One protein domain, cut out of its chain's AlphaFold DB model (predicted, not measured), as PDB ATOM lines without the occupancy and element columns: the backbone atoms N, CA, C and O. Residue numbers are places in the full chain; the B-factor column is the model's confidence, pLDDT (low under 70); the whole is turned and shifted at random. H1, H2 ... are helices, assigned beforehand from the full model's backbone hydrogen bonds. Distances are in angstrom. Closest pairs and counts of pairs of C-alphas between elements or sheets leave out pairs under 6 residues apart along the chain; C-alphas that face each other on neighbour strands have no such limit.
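What this domain is: This is residues 263 to 359 of the 359 residues of an uncharacterized protein of Malus baccata (UniProt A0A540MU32). The longest helix, H3, makes a V with H2, with H1 at its open side; the helical hairpin of H4 and H5 packs on the V, H4 on H2 and H5 on H3. Residues 309 to 319 and 336 to 343 stick out. The printed part has 97 residues, with five named helices, H1 to H5 in order, and no named strand: all helix. It is compact, with a radius of gyration of the C-alphas of 12.9 A, and spans 38 by 28 by 24 A.

Where its parts are: H3, residues 293 to 309, is 24.5 A long and begins at C-alpha 293 (-18.776, -50.654, -54.454). H2 is residues 280 to 291, 16.9 A, and H1 residues 263 to 270, 10.3 A, from C-alpha 263 (-26.704, -41.349, -49.733). H4, residues 325 to 337, is 18.3 A long. H5, residues 346 to 355, is 14.2 A long and ends at C-alpha 355 (-16.339, -41.845, -34.377).

How they stand to each other: H3 is the hub, touching H1, H2 and H5; helix packing is mostly crossed. With residues 296 to 303 alone H3 touches H1, about perpendicular at 81 degrees, closest C-alphas Pro 263 and Ser 299, 4.3 A. H2 and H3 only just touch, with 3 pairs of C-alphas within 8 A, the closest Trp 288 and Leu 296, 6.5 A. H3 touches H5 with residues 300 to 304 alone, closest C-alphas Ala 301 and Leu 348, 6.3 A. H4 touches H2, closest C-alphas Ser 282 and Ala 327, 4.5 A. H4 and H5 touch as a hairpin at 42 degrees, closest C-alphas Ile 328 and Cys 352, 5.8 A. H3 and H4 are apart. Every O i to N i+4 pair is within hydrogen-bond range in H1, H3, H4 and H5, and 7 of 8 in H2.

The domain as a whole: The C-alphas of Asp 318 and Asp 339, the two farthest apart, are 38.5 A apart. The printed part has no cut. The link from H3 to H4 is long. Mean pLDDT of the printed part is 71.8; residues 275 to 276, 308 to 322 and 337 to 359 are under 70.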
ATOM      1  N   PRO A 263     -27.130 -42.142 -50.886       87.38
ATOM      2  CA  PRO A 263     -26.704 -41.349 -49.733       87.38
ATOM      3  C   PRO A 263     -27.705 -41.388 -48.571       87.38
ATOM      4  O   PRO A 263     -27.314 -41.530 -47.412       87.38
ATOM      5  N   GLU A 264     -29.005 -41.320 -48.864       85.06
ATOM      6  CA  GLU A 264     -30.083 -41.345 -47.871       85.06
ATOM      7  C   GLU A 264     -30.155 -42.693 -47.147       85.06
ATOM      8  O   GLU A 264     -30.254 -42.741 -45.918       85.06
ATOM      9  N   LEU A 265     -30.077 -43.797 -47.897       87.19
ATOM     10  CA  LEU A 265     -30.170 -45.141 -47.334       87.19
ATOM     11  C   LEU A 265     -28.897 -45.521 -46.567       87.19
ATOM     12  O   LEU A 265     -28.979 -46.104 -45.485       87.19
ATOM     13  N   VAL A 266     -27.726 -45.154 -47.094       89.50
ATOM     14  CA  VAL A 266     -26.438 -45.302 -46.403       89.50
ATOM     15  C   VAL A 266     -26.451 -44.506 -45.101       89.50
ATOM     16  O   VAL A 266     -26.094 -45.049 -44.057       89.50
ATOM     17  N   GLY A 267     -26.926 -43.260 -45.129       86.06
ATOM     18  CA  GLY A 267     -27.059 -42.439 -43.931       86.06
ATOM     19  C   GLY A 267     -28.012 -43.044 -42.901       86.06
ATOM     20  O   GLY A 267     -27.669 -43.123 -41.723       86.06
ATOM     21  N   ALA A 268     -29.170 -43.550 -43.333       85.38
ATOM     22  CA  ALA A 268     -30.115 -44.231 -42.448       85.38
ATOM     23  C   ALA A 268     -29.495 -45.470 -41.773       85.38
ATOM     24  O   ALA A 268     -29.688 -45.675 -40.577       85.38
ATOM     25  N   LEU A 269     -28.705 -46.263 -42.504       88.00
ATOM     26  CA  LEU A 269     -27.988 -47.416 -41.945       88.00
ATOM     27  C   LEU A 269     -26.863 -47.009 -40.990       88.00
ATOM     28  O   LEU A 269     -26.671 -47.648 -39.956       88.00
ATOM     29  N   MET A 270     -26.132 -45.941 -41.310       84.38
ATOM     30  CA  MET A 270     -25.070 -45.402 -40.457       84.38
ATOM     31  C   MET A 270     -25.599 -44.827 -39.143       84.38
ATOM     32  O   MET A 270     -24.841 -44.737 -38.184       84.38
ATOM     33  N   LEU A 271     -26.879 -44.464 -39.078       82.94
ATOM     34  CA  LEU A 271     -27.540 -43.959 -37.872       82.94
ATOM     35  C   LEU A 271     -28.388 -45.025 -37.160       82.94
ATOM     36  O   LEU A 271     -29.011 -44.741 -36.139       82.94
ATOM     37  N   LEU A 272     -28.411 -46.256 -37.676       82.31
ATOM     38  CA  LEU A 272     -29.195 -47.347 -37.113       82.31
ATOM     39  C   LEU A 272     -28.666 -47.734 -35.713       82.31
ATOM     40  O   LEU A 272     -27.460 -47.970 -35.569       82.31
ATOM     41  N   PRO A 273     -29.526 -47.890 -34.687       75.88
ATOM     42  CA  PRO A 273     -29.086 -48.291 -33.352       75.88
ATOM     43  C   PRO A 273     -28.449 -49.692 -33.343       75.88
ATOM     44  O   PRO A 273     -29.109 -50.693 -33.628       75.88
ATOM     45  N   ASN A 274     -27.173 -49.795 -32.949       71.25
ATOM     46  CA  ASN A 274     -26.494 -51.099 -32.832       71.25
ATOM     47  C   ASN A 274     -27.098 -52.017 -31.775       71.25
ATOM     48  O   ASN A 274     -26.968 -53.229 -31.889       71.25
ATOM     49  N   SER A 275     -27.682 -51.446 -30.719       68.88
ATOM     50  CA  SER A 275     -28.263 -52.215 -29.616       68.88
ATOM     51  C   SER A 275     -29.417 -53.101 -30.073       68.88
ATOM     52  O   SER A 275     -29.683 -54.119 -29.444       68.88
ATOM     53  N   VAL A 276     -30.080 -52.717 -31.166       68.94
ATOM     54  CA  VAL A 276     -31.220 -53.431 -31.732       68.94
ATOM     55  C   VAL A 276     -30.784 -54.283 -32.922       68.94
ATOM     56  O   VAL A 276     -31.168 -55.440 -33.010       68.94
ATOM     57  N   PHE A 277     -29.936 -53.756 -33.809       72.38
ATOM     58  CA  PHE A 277     -29.549 -54.423 -35.059       72.38
ATOM     59  C   PHE A 277     -28.053 -54.713 -35.111       72.38
ATOM     60  O   PHE A 277     -27.312 -54.134 -35.914       72.38
ATOM     61  N   GLN A 278     -27.595 -55.608 -34.240       78.69
ATOM     62  CA  GLN A 278     -26.192 -55.998 -34.224       78.69
ATOM     63  C   GLN A 278     -25.794 -56.627 -35.572       78.69
ATOM     64  O   GLN A 278     -26.473 -57.512 -36.083       78.69
ATOM     65  N   ASP A 279     -24.705 -56.129 -36.161       86.38
ATOM     66  CA  ASP A 279     -24.112 -56.571 -37.432       86.38
ATOM     67  C   ASP A 279     -24.983 -56.442 -38.700       86.38
ATOM     68  O   ASP A 279     -24.541 -56.771 -39.803       86.38
ATOM     69  N   PHE A 280     -26.200 -55.903 -38.590       89.00
ATOM     70  CA  PHE A 280     -27.084 -55.691 -39.738       89.00
ATOM     71  C   PHE A 280     -26.467 -54.719 -40.748       89.00
ATOM     72  O   PHE A 280     -26.367 -55.017 -41.938       89.00
ATOM     73  N   ALA A 281     -26.025 -53.551 -40.271       89.06
ATOM     74  CA  ALA A 281     -25.484 -52.504 -41.130       89.06
ATOM     75  C   ALA A 281     -24.186 -52.961 -41.815       89.06
ATOM     76  O   ALA A 281     -24.018 -52.763 -43.018       89.06
ATOM     77  N   SER A 282     -23.305 -53.647 -41.082       90.31
ATOM     78  CA  SER A 282     -22.084 -54.238 -41.637       90.31
ATOM     79  C   SER A 282     -22.375 -55.327 -42.673       90.31
ATOM     80  O   SER A 282     -21.692 -55.370 -43.695       90.31
ATOM     81  N   ALA A 283     -23.400 -56.162 -42.480       92.31
ATOM     82  CA  ALA A 283     -23.805 -57.157 -43.475       92.31
ATOM     83  C   ALA A 283     -24.306 -56.514 -44.783       92.31
ATOM     84  O   ALA A 283     -23.904 -56.936 -45.871       92.31
ATOM     85  N   VAL A 284     -25.138 -55.466 -44.690       92.06
ATOM     86  CA  VAL A 284     -25.614 -54.721 -45.870       92.06
ATOM     87  C   VAL A 284     -24.439 -54.074 -46.610       92.06
ATOM     88  O   VAL A 284     -24.304 -54.244 -47.824       92.06
ATOM     89  N   MET A 285     -23.540 -53.402 -45.883       90.38
ATOM     90  CA  MET A 285     -22.352 -52.772 -46.468       90.38
ATOM     91  C   MET A 285     -21.428 -53.775 -47.148       90.38
ATOM     92  O   MET A 285     -20.990 -53.530 -48.271       90.38
ATOM     93  N   ALA A 286     -21.182 -54.930 -46.522       91.25
ATOM     94  CA  ALA A 286     -20.372 -55.990 -47.110       91.25
ATOM     95  C   ALA A 286     -20.914 -56.431 -48.474       91.25
ATOM     96  O   ALA A 286     -20.149 -56.615 -49.422       91.25
ATOM     97  N   LYS A 287     -22.240 -56.554 -48.605       92.00
ATOM     98  CA  LYS A 287     -22.870 -56.929 -49.872       92.00
ATOM     99  C   LYS A 287     -22.803 -55.816 -50.917       92.00
ATOM    100  O   LYS A 287     -22.558 -56.091 -52.097       92.00
ATOM    101  N   TRP A 288     -23.020 -54.567 -50.518       93.31
ATOM    102  CA  TRP A 288     -22.898 -53.431 -51.430       93.31
ATOM    103  C   TRP A 288     -21.470 -53.205 -51.896       93.31
ATOM    104  O   TRP A 288     -21.278 -52.886 -53.057       93.31
ATOM    105  N   ALA A 289     -20.468 -53.459 -51.062       90.31
ATOM    106  CA  ALA A 289     -19.073 -53.352 -51.469       90.31
ATOM    107  C   ALA A 289     -18.720 -54.308 -52.619       90.31
ATOM    108  O   ALA A 289     -17.920 -53.962 -53.483       90.31
ATOM    109  N   VAL A 290     -19.350 -55.490 -52.654       89.12
ATOM    110  CA  VAL A 290     -19.171 -56.472 -53.734       89.12
ATOM    111  C   VAL A 290     -20.015 -56.130 -54.963       89.12
ATOM    112  O   VAL A 290     -19.538 -56.257 -56.084       89.12
ATOM    113  N   SER A 291     -21.274 -55.725 -54.774       88.75
ATOM    114  CA  SER A 291     -22.219 -55.541 -55.889       88.75
ATOM    115  C   SER A 291     -22.227 -54.131 -56.494       88.75
ATOM    116  O   SER A 291     -22.452 -53.992 -57.689       88.75
ATOM    117  N   ASN A 292     -21.991 -53.099 -55.683       89.06
ATOM    118  CA  ASN A 292     -22.156 -51.676 -56.001       89.06
ATOM    119  C   ASN A 292     -21.095 -50.809 -55.285       89.06
ATOM    120  O   ASN A 292     -21.411 -49.761 -54.722       89.06
ATOM    121  N   GLY A 293     -19.836 -51.265 -55.263       87.44
ATOM    122  CA  GLY A 293     -18.776 -50.654 -54.454       87.44
ATOM    123  C   GLY A 293     -18.562 -49.161 -54.722       87.44
ATOM    124  O   GLY A 293     -18.516 -48.386 -53.774       87.44
ATOM    125  N   SER A 294     -18.499 -48.733 -55.989       87.81
ATOM    126  CA  SER A 294     -18.311 -47.312 -56.333       87.81
ATOM    127  C   SER A 294     -19.426 -46.425 -55.772       87.81
ATOM    128  O   SER A 294     -19.141 -45.476 -55.049       87.81
ATOM    129  N   MET A 295     -20.690 -46.797 -56.008       91.12
ATOM    130  CA  MET A 295     -21.860 -46.066 -55.504       91.12
ATOM    131  C   MET A 295     -21.906 -46.028 -53.974       91.12
ATOM    132  O   MET A 295     -22.319 -45.028 -53.393       91.12
ATOM    133  N   LEU A 296     -21.477 -47.110 -53.311       91.62
ATOM    134  CA  LEU A 296     -21.393 -47.154 -51.853       91.62
ATOM    135  C   LEU A 296     -20.413 -46.102 -51.331       91.62
ATOM    136  O   LEU A 296     -20.756 -45.359 -50.414       91.62
ATOM    137  N   PHE A 297     -19.205 -46.037 -51.894       88.56
ATOM    138  CA  PHE A 297     -18.182 -45.103 -51.424       88.56
ATOM    139  C   PHE A 297     -18.501 -43.650 -51.781       88.56
ATOM    140  O   PHE A 297     -18.278 -42.778 -50.946       88.56
ATOM    141  N   GLU A 298     -19.100 -43.393 -52.946       90.19
ATOM    142  CA  GLU A 298     -19.640 -42.073 -53.301       90.19
ATOM    143  C   GLU A 298     -20.710 -41.622 -52.293       90.19
ATOM    144  O   GLU A 298     -20.620 -40.533 -51.728       90.19
ATOM    145  N   SER A 299     -21.665 -42.498 -51.973       90.56
ATOM    146  CA  SER A 299     -22.732 -42.206 -51.007       90.56
ATOM    147  C   SER A 299     -22.226 -42.027 -49.577       90.56
ATOM    148  O   SER A 299     -22.751 -41.210 -48.821       90.56
ATOM    149  N   LEU A 300     -21.194 -42.780 -49.188       89.31
ATOM    150  CA  LEU A 300     -20.517 -42.624 -47.903       89.31
ATOM    151  C   LEU A 300     -19.768 -41.286 -47.817       89.31
ATOM    152  O   LEU A 300     -19.822 -40.639 -46.772       89.31
ATOM    153  N   ALA A 301     -19.098 -40.862 -48.893       86.19
ATOM    154  CA  ALA A 301     -18.425 -39.566 -48.955       86.19
ATOM    155  C   ALA A 301     -19.434 -38.417 -48.825       86.19
ATOM    156  O   ALA A 301     -19.267 -37.555 -47.965       86.19
ATOM    157  N   GLU A 302     -20.537 -38.471 -49.576       87.44
ATOM    158  CA  GLU A 302     -21.607 -37.474 -49.483       87.44
ATOM    159  C   GLU A 302     -22.235 -37.433 -48.078       87.44
ATOM    160  O   GLU A 302     -22.500 -36.359 -47.529       87.44
ATOM    161  N   PHE A 303     -22.452 -38.595 -47.455       85.56
ATOM    162  CA  PHE A 303     -22.915 -38.664 -46.070       85.56
ATOM    163  C   PHE A 303     -21.925 -37.996 -45.102       85.56
ATOM    164  O   PHE A 303     -22.346 -37.219 -44.246       85.56
ATOM    165  N   SER A 304     -20.622 -38.249 -45.259       81.19
ATOM    166  CA  SER A 304     -19.566 -37.645 -44.435       81.19
ATOM    167  C   SER A 304     -19.555 -36.120 -44.552       81.19
ATOM    168  O   SER A 304     -19.579 -35.422 -43.538       81.19
ATOM    169  N   GLU A 305     -19.626 -35.584 -45.773       82.25
ATOM    170  CA  GLU A 305     -19.688 -34.136 -46.021       82.25
ATOM    171  C   GLU A 305     -20.938 -33.492 -45.393       82.25
ATOM    172  O   GLU A 305     -20.872 -32.405 -44.803       82.25
ATOM    173  N   LYS A 306     -22.094 -34.171 -45.456       80.19
ATOM    174  CA  LYS A 306     -23.340 -33.719 -44.805       80.19
ATOM    175  C   LYS A 306     -23.224 -33.687 -43.277       80.19
ATOM    176  O   LYS A 306     -23.838 -32.825 -42.649       80.19
ATOM    177  N   VAL A 307     -22.471 -34.606 -42.674       73.38
ATOM    178  CA  VAL A 307     -22.219 -34.626 -41.223       73.38
ATOM    179  C   VAL A 307     -21.243 -33.512 -40.828       73.38
ATOM    180  O   VAL A 307     -21.504 -32.790 -39.867       73.38
ATOM    181  N   GLU A 308     -20.166 -33.308 -41.590       67.69
ATOM    182  CA  GLU A 308     -19.163 -32.269 -41.318       67.69
ATOM    183  C   GLU A 308     -19.731 -30.842 -41.463       67.69
ATOM    184  O   GLU A 308     -19.460 -29.979 -40.624       67.69
ATOM    185  N   SER A 309     -20.564 -30.599 -42.481       62.25
ATOM    186  CA  SER A 309     -21.174 -29.285 -42.766       62.25
ATOM    187  C   SER A 309     -22.269 -28.861 -41.778       62.25
ATOM    188  O   SER A 309     -22.504 -27.666 -41.596       62.25
ATOM    189  N   LYS A 310     -22.929 -29.813 -41.107       54.97
ATOM    190  CA  LYS A 310     -24.030 -29.556 -40.159       54.97
ATOM    191  C   LYS A 310     -23.599 -29.444 -38.694       54.97
ATOM    192  O   LYS A 310     -24.459 -29.266 -37.832       54.97
ATOM    193  N   ASN A 311     -22.298 -29.451 -38.402       47.94
ATOM    194  CA  ASN A 311     -21.750 -29.254 -37.050       47.94
ATOM    195  C   ASN A 311     -22.081 -27.884 -36.402       47.94
ATOM    196  O   ASN A 311     -21.648 -27.627 -35.282       47.94
ATOM    197  N   GLY A 312     -22.853 -27.014 -37.067       42.19
ATOM    198  CA  GLY A 312     -23.446 -25.808 -36.478       42.19
ATOM    199  C   GLY A 312     -24.891 -25.948 -35.966       42.19
ATOM    200  O   GLY A 312     -25.285 -25.127 -35.151       42.19
ATOM    201  N   ASP A 313     -25.667 -26.950 -36.409       33.91
ATOM    202  CA  ASP A 313     -27.130 -27.007 -36.162       33.91
ATOM    203  C   ASP A 313     -27.716 -28.428 -36.022       33.91
ATOM    204  O   ASP A 313     -28.927 -28.604 -35.864       33.91
ATOM    205  N   LEU A 314     -26.890 -29.480 -36.051       40.44
ATOM    206  CA  LEU A 314     -27.335 -30.806 -35.626       40.44
ATOM    207  C   LEU A 314     -27.471 -30.810 -34.100       40.44
ATOM    208  O   LEU A 314     -26.587 -31.259 -33.372       40.44
ATOM    209  N   VAL A 315     -28.641 -30.371 -33.626       35.56
ATOM    210  CA  VAL A 315     -29.254 -30.950 -32.431       35.56
ATOM    211  C   VAL A 315     -29.451 -32.429 -32.747       35.56
ATOM    212  O   VAL A 315     -30.495 -32.877 -33.223       35.56
ATOM    213  N   ILE A 316     -28.384 -33.193 -32.532       41.56
ATOM    214  CA  ILE A 316     -28.462 -34.602 -32.212       41.56
ATOM    215  C   ILE A 316     -29.334 -34.631 -30.962       41.56
ATOM    216  O   ILE A 316     -28.855 -34.365 -29.864       41.56
ATOM    217  N   HIS A 317     -30.642 -34.826 -31.140       34.84
ATOM    218  CA  HIS A 317     -31.546 -35.033 -30.020       34.84
ATOM    219  C   HIS A 317     -30.925 -36.113 -29.130       34.84
ATOM    220  O   HIS A 317     -30.525 -37.171 -29.627       34.84
ATOM    221  N   ASP A 318     -30.815 -35.775 -27.846       35.03
ATOM    222  CA  ASP A 318     -30.037 -36.372 -26.750       35.03
ATOM    223  C   ASP A 318     -30.329 -37.861 -26.427       35.03
ATOM    224  O   ASP A 318     -30.205 -38.317 -25.293       35.03
ATOM    225  N   SER A 319     -30.705 -38.673 -27.415       37.12
ATOM    226  CA  SER A 319     -30.859 -40.120 -27.267       37.12
ATOM    227  C   SER A 319     -30.522 -40.959 -28.513       37.12
ATOM    228  O   SER A 319     -30.720 -42.170 -28.454       37.12
ATOM    229  N   ALA A 320     -30.033 -40.388 -29.634       40.47
ATOM    230  CA  ALA A 320     -29.983 -41.132 -30.913       40.47
ATOM    231  C   ALA A 320     -28.795 -40.892 -31.881       40.47
ATOM    232  O   ALA A 320     -28.796 -41.471 -32.963       40.47
ATOM    233  N   GLY A 321     -27.771 -40.092 -31.561       47.91
ATOM    234  CA  GLY A 321     -26.704 -39.758 -32.532       47.91
ATOM    235  C   GLY A 321     -25.355 -40.430 -32.320       47.91
ATOM    236  O   GLY A 321     -24.332 -39.756 -32.406       47.91
ATOM    237  N   MET A 322     -25.322 -41.734 -32.056       64.19
ATOM    238  CA  MET A 322     -24.080 -42.495 -32.206       64.19
ATOM    239  C   MET A 322     -24.093 -43.196 -33.557       64.19
ATOM    240  O   MET A 322     -25.009 -43.963 -33.852       64.19
ATOM    241  N   LEU A 323     -23.058 -42.955 -34.364       76.12
ATOM    242  CA  LEU A 323     -22.848 -43.701 -35.598       76.12
ATOM    243  C   LEU A 323     -22.822 -45.206 -35.306       76.12
ATOM    244  O   LEU A 323     -22.325 -45.667 -34.271       76.12
ATOM    245  N   ASN A 324     -23.327 -45.989 -36.251       82.94
ATOM    246  CA  ASN A 324     -23.402 -47.426 -36.143       82.94
ATOM    247  C   ASN A 324     -21.978 -48.026 -36.087       82.94
ATOM    248  O   ASN A 324     -21.322 -48.274 -37.093       82.94
ATOM    249  N   ARG A 325     -21.487 -48.263 -34.866       81.19
ATOM    250  CA  ARG A 325     -20.281 -49.027 -34.520       81.19
ATOM    251  C   ARG A 325     -20.032 -50.259 -35.396       81.19
ATOM    252  O   ARG A 325     -18.888 -50.438 -35.802       81.19
ATOM    253  N   SER A 326     -21.029 -51.103 -35.687       83.94
ATOM    254  CA  SER A 326     -20.797 -52.301 -36.515       83.94
ATOM    255  C   SER A 326     -20.411 -51.936 -37.956       83.94
ATOM    256  O   SER A 326     -19.429 -52.465 -38.480       83.94
ATOM    257  N   ALA A 327     -21.086 -50.946 -38.548       85.88
ATOM    258  CA  ALA A 327     -20.747 -50.386 -39.853       85.88
ATOM    259  C   ALA A 327     -19.353 -49.736 -39.862       85.88
ATOM    260  O   ALA A 327     -18.542 -50.026 -40.740       85.88
ATOM    261  N   ILE A 328     -19.027 -48.927 -38.845       83.81
ATOM    262  CA  ILE A 328     -17.704 -48.287 -38.718       83.81
ATOM    263  C   ILE A 328     -16.589 -49.332 -38.617       83.81
ATOM    264  O   ILE A 328     -15.562 -49.221 -39.290       83.81
ATOM    265  N   LEU A 329     -16.773 -50.359 -37.785       84.12
ATOM    266  CA  LEU A 329     -15.792 -51.434 -37.630       84.12
ATOM    267  C   LEU A 329     -15.587 -52.203 -38.936       84.12
ATOM    268  O   LEU A 329     -14.456 -52.586 -39.241       84.12
ATOM    269  N   TRP A 330     -16.656 -52.427 -39.701       89.38
ATOM    270  CA  TRP A 330     -16.558 -53.053 -41.013       89.38
ATOM    271  C   TRP A 330     -15.779 -52.173 -42.001       89.38
ATOM    272  O   TRP A 330     -14.834 -52.670 -42.610       89.38
ATOM    273  N   LEU A 331     -16.081 -50.872 -42.084       85.25
ATOM    274  CA  LEU A 331     -15.364 -49.925 -42.949       85.25
ATOM    275  C   LEU A 331     -13.863 -49.882 -42.634       85.25
ATOM    276  O   LEU A 331     -13.035 -49.986 -43.535       85.25
ATOM    277  N   LEU A 332     -13.492 -49.802 -41.352       81.56
ATOM    278  CA  LEU A 332     -12.086 -49.816 -40.930       81.56
ATOM    279  C   LEU A 332     -11.370 -51.106 -41.343       81.56
ATOM    280  O   LEU A 332     -10.233 -51.059 -41.809       81.56
ATOM    281  N   LYS A 333     -12.024 -52.263 -41.182       84.62
ATOM    282  CA  LYS A 333     -11.470 -53.550 -41.622       84.62
ATOM    283  C   LYS A 333     -11.331 -53.615 -43.139       84.62
ATOM    284  O   LYS A 333     -10.319 -54.121 -43.610       84.62
ATOM    285  N   TYR A 334     -12.319 -53.105 -43.870       84.00
ATOM    286  CA  TYR A 334     -12.302 -53.061 -45.326       84.00
ATOM    287  C   TYR A 334     -11.091 -52.264 -45.821       84.00
ATOM    288  O   TYR A 334     -10.248 -52.830 -46.507       84.00
ATOM    289  N   PHE A 335     -10.921 -51.019 -45.361       79.56
ATOM    290  CA  PHE A 335      -9.799 -50.167 -45.774       79.56
ATOM    291  C   PHE A 335      -8.426 -50.684 -45.337       79.56
ATOM    292  O   PHE A 335      -7.454 -50.496 -46.059       79.56
ATOM    293  N   ASN A 336      -8.322 -51.335 -44.175       77.06
ATOM    294  CA  ASN A 336      -7.055 -51.924 -43.732       77.06
ATOM    295  C   ASN A 336      -6.663 -53.176 -44.537       77.06
ATOM    296  O   ASN A 336      -5.498 -53.565 -44.510       77.06
ATOM    297  N   GLY A 337      -7.624 -53.835 -45.191       67.44
ATOM    298  CA  GLY A 337      -7.401 -55.040 -45.992       67.44
ATOM    299  C   GLY A 337      -7.324 -54.801 -47.503       67.44
ATOM    300  O   GLY A 337      -6.957 -55.723 -48.227       67.44
ATOM    301  N   SER A 338      -7.678 -53.607 -47.988       58.78
ATOM    302  CA  SER A 338      -7.717 -53.262 -49.412       58.78
ATOM    303  C   SER A 338      -6.602 -52.275 -49.789       58.78
ATOM    304  O   SER A 338      -6.591 -51.158 -49.279       58.78
ATOM    305  N   ASP A 339      -5.749 -52.623 -50.761       51.53
ATOM    306  CA  ASP A 339      -4.740 -51.737 -51.398       51.53
ATOM    307  C   ASP A 339      -5.367 -50.604 -52.258       51.53
ATOM    308  O   ASP A 339      -4.763 -50.085 -53.196       51.53
ATOM    309  N   THR A 340      -6.622 -50.230 -52.002       51.41
ATOM    310  CA  THR A 340      -7.345 -49.198 -52.756       51.41
ATOM    311  C   THR A 340      -6.831 -47.802 -52.426       51.41
ATOM    312  O   THR A 340      -6.760 -47.432 -51.254       51.41
ATOM    313  N   ASP A 341      -6.544 -47.028 -53.476       47.06
ATOM    314  CA  ASP A 341      -6.022 -45.660 -53.440       47.06
ATOM    315  C   ASP A 341      -6.746 -44.782 -52.400       47.06
ATOM    316  O   ASP A 341      -7.939 -44.483 -52.482       47.06
ATOM    317  N   ILE A 342      -5.994 -44.391 -51.373       49.19
ATOM    318  CA  ILE A 342      -6.489 -43.821 -50.110       49.19
ATOM    319  C   ILE A 342      -6.882 -42.332 -50.258       49.19
ATOM    320  O   ILE A 342      -7.482 -41.747 -49.355       49.19
ATOM    321  N   SER A 343      -6.586 -41.704 -51.401       43.00
ATOM    322  CA  SER A 343      -6.702 -40.252 -51.597       43.00
ATOM    323  C   SER A 343      -8.147 -39.729 -51.606       43.00
ATOM    324  O   SER A 343      -8.396 -38.676 -51.025       43.00
ATOM    325  N   GLY A 344      -9.108 -40.471 -52.174       48.41
ATOM    326  CA  GLY A 344     -10.538 -40.110 -52.162       48.41
ATOM    327  C   GLY A 344     -11.279 -40.477 -50.867       48.41
ATOM    328  O   GLY A 344     -12.303 -39.886 -50.544       48.41
ATOM    329  N   ASN A 345     -10.736 -41.413 -50.081       55.91
ATOM    330  CA  ASN A 345     -11.373 -41.972 -48.879       55.91
ATOM    331  C   ASN A 345     -10.836 -41.374 -47.564       55.91
ATOM    332  O   ASN A 345     -11.140 -41.866 -46.473       55.91
ATOM    333  N   LEU A 346     -10.015 -40.320 -47.643       54.72
ATOM    334  CA  LEU A 346      -9.323 -39.745 -46.489       54.72
ATOM    335  C   LEU A 346     -10.291 -39.123 -45.468       54.72
ATOM    336  O   LEU A 346     -10.119 -39.338 -44.265       54.72
ATOM    337  N   SER A 347     -11.323 -38.404 -45.933       59.03
ATOM    338  CA  SER A 347     -12.388 -37.853 -45.070       59.03
ATOM    339  C   SER A 347     -13.143 -38.987 -44.369       59.03
ATOM    340  O   SER A 347     -13.248 -38.981 -43.146       59.03
ATOM    341  N   LEU A 348     -13.513 -40.048 -45.096       60.88
ATOM    342  CA  LEU A 348     -14.246 -41.184 -44.534       60.88
ATOM    343  C   LEU A 348     -13.445 -41.962 -43.479       60.88
ATOM    344  O   LEU A 348     -13.969 -42.331 -42.427       60.88
ATOM    345  N   ASN A 349     -12.156 -42.193 -43.736       61.81
ATOM    346  CA  ASN A 349     -11.251 -42.841 -42.786       61.81
ATOM    347  C   ASN A 349     -11.066 -41.972 -41.528       61.81
ATOM    348  O   ASN A 349     -11.042 -42.478 -40.405       61.81
ATOM    349  N   THR A 350     -11.004 -40.651 -41.701       61.03
ATOM    350  CA  THR A 350     -10.922 -39.690 -40.594       61.03
ATOM    351  C   THR A 350     -12.222 -39.656 -39.785       61.03
ATOM    352  O   THR A 350     -12.162 -39.732 -38.558       61.03
ATOM    353  N   MET A 351     -13.387 -39.665 -40.444       67.75
ATOM    354  CA  MET A 351     -14.699 -39.791 -39.806       67.75
ATOM    355  C   MET A 351     -14.790 -41.088 -38.990       67.75
ATOM    356  O   MET A 351     -15.134 -41.048 -37.810       67.75
ATOM    357  N   CYS A 352     -14.399 -42.231 -39.566       61.34
ATOM    358  CA  CYS A 352     -14.413 -43.529 -38.881       61.34
ATOM    359  C   CYS A 352     -13.490 -43.551 -37.650       61.34
ATOM    360  O   CYS A 352     -13.863 -44.066 -36.594       61.34
ATOM    361  N   LYS A 353     -12.291 -42.964 -37.763       61.25
ATOM    362  CA  LYS A 353     -11.337 -42.838 -36.648       61.25
ATOM    363  C   LYS A 353     -11.842 -41.903 -35.550       61.25
ATOM    364  O   LYS A 353     -11.625 -42.192 -34.376       61.25
ATOM    365  N   ASN A 354     -12.515 -40.811 -35.909       60.25
ATOM    366  CA  ASN A 354     -13.088 -39.864 -34.953       60.25
ATOM    367  C   ASN A 354     -14.312 -40.449 -34.236       60.25
ATOM    368  O   ASN A 354     -14.419 -40.311 -33.021       60.25
ATOM    369  N   ALA A 355     -15.174 -41.177 -34.950       57.66
ATOM    370  CA  ALA A 355     -16.339 -41.845 -34.377       57.66
ATOM    371  C   ALA A 355     -15.957 -42.898 -33.320       57.66
ATOM    372  O   ALA A 355     -16.597 -42.990 -32.280       57.66
ATOM    373  N   MET A 356     -14.864 -43.643 -33.532       54.34
ATOM    374  CA  MET A 356     -14.329 -44.600 -32.547       54.34
ATOM    375  C   MET A 356     -13.714 -43.945 -31.302       54.34
ATOM    376  O   MET A 356     -13.510 -44.641 -30.317       54.34
ATOM    377  N   ARG A 357     -13.397 -42.643 -31.321       51.16
ATOM    378  CA  ARG A 357     -12.923 -41.917 -30.123       51.16
ATOM    379  C   ARG A 357     -14.066 -41.454 -29.217       51.16
ATOM    380  O   ARG A 357     -13.799 -41.037 -28.095       51.16
ATOM    381  N   GLN A 358     -15.299 -41.467 -29.724       43.19
ATOM    382  CA  GLN A 358     -16.513 -41.060 -29.011       43.19
ATOM    383  C   GLN A 358     -17.331 -42.256 -28.483       43.19
ATOM    384  O   GLN A 358     -18.332 -42.053 -27.801       43.19
ATOM    385  N   VAL A 359     -16.906 -43.484 -28.805       39.25
ATOM    386  CA  VAL A 359     -17.379 -44.761 -28.241       39.25
ATOM    387  C   VAL A 359     -16.405 -45.188 -27.155       39.25
ATOM    388  O   VAL A 359     -16.875 -45.720 -26.127       39.25
TER     389      VAL A 359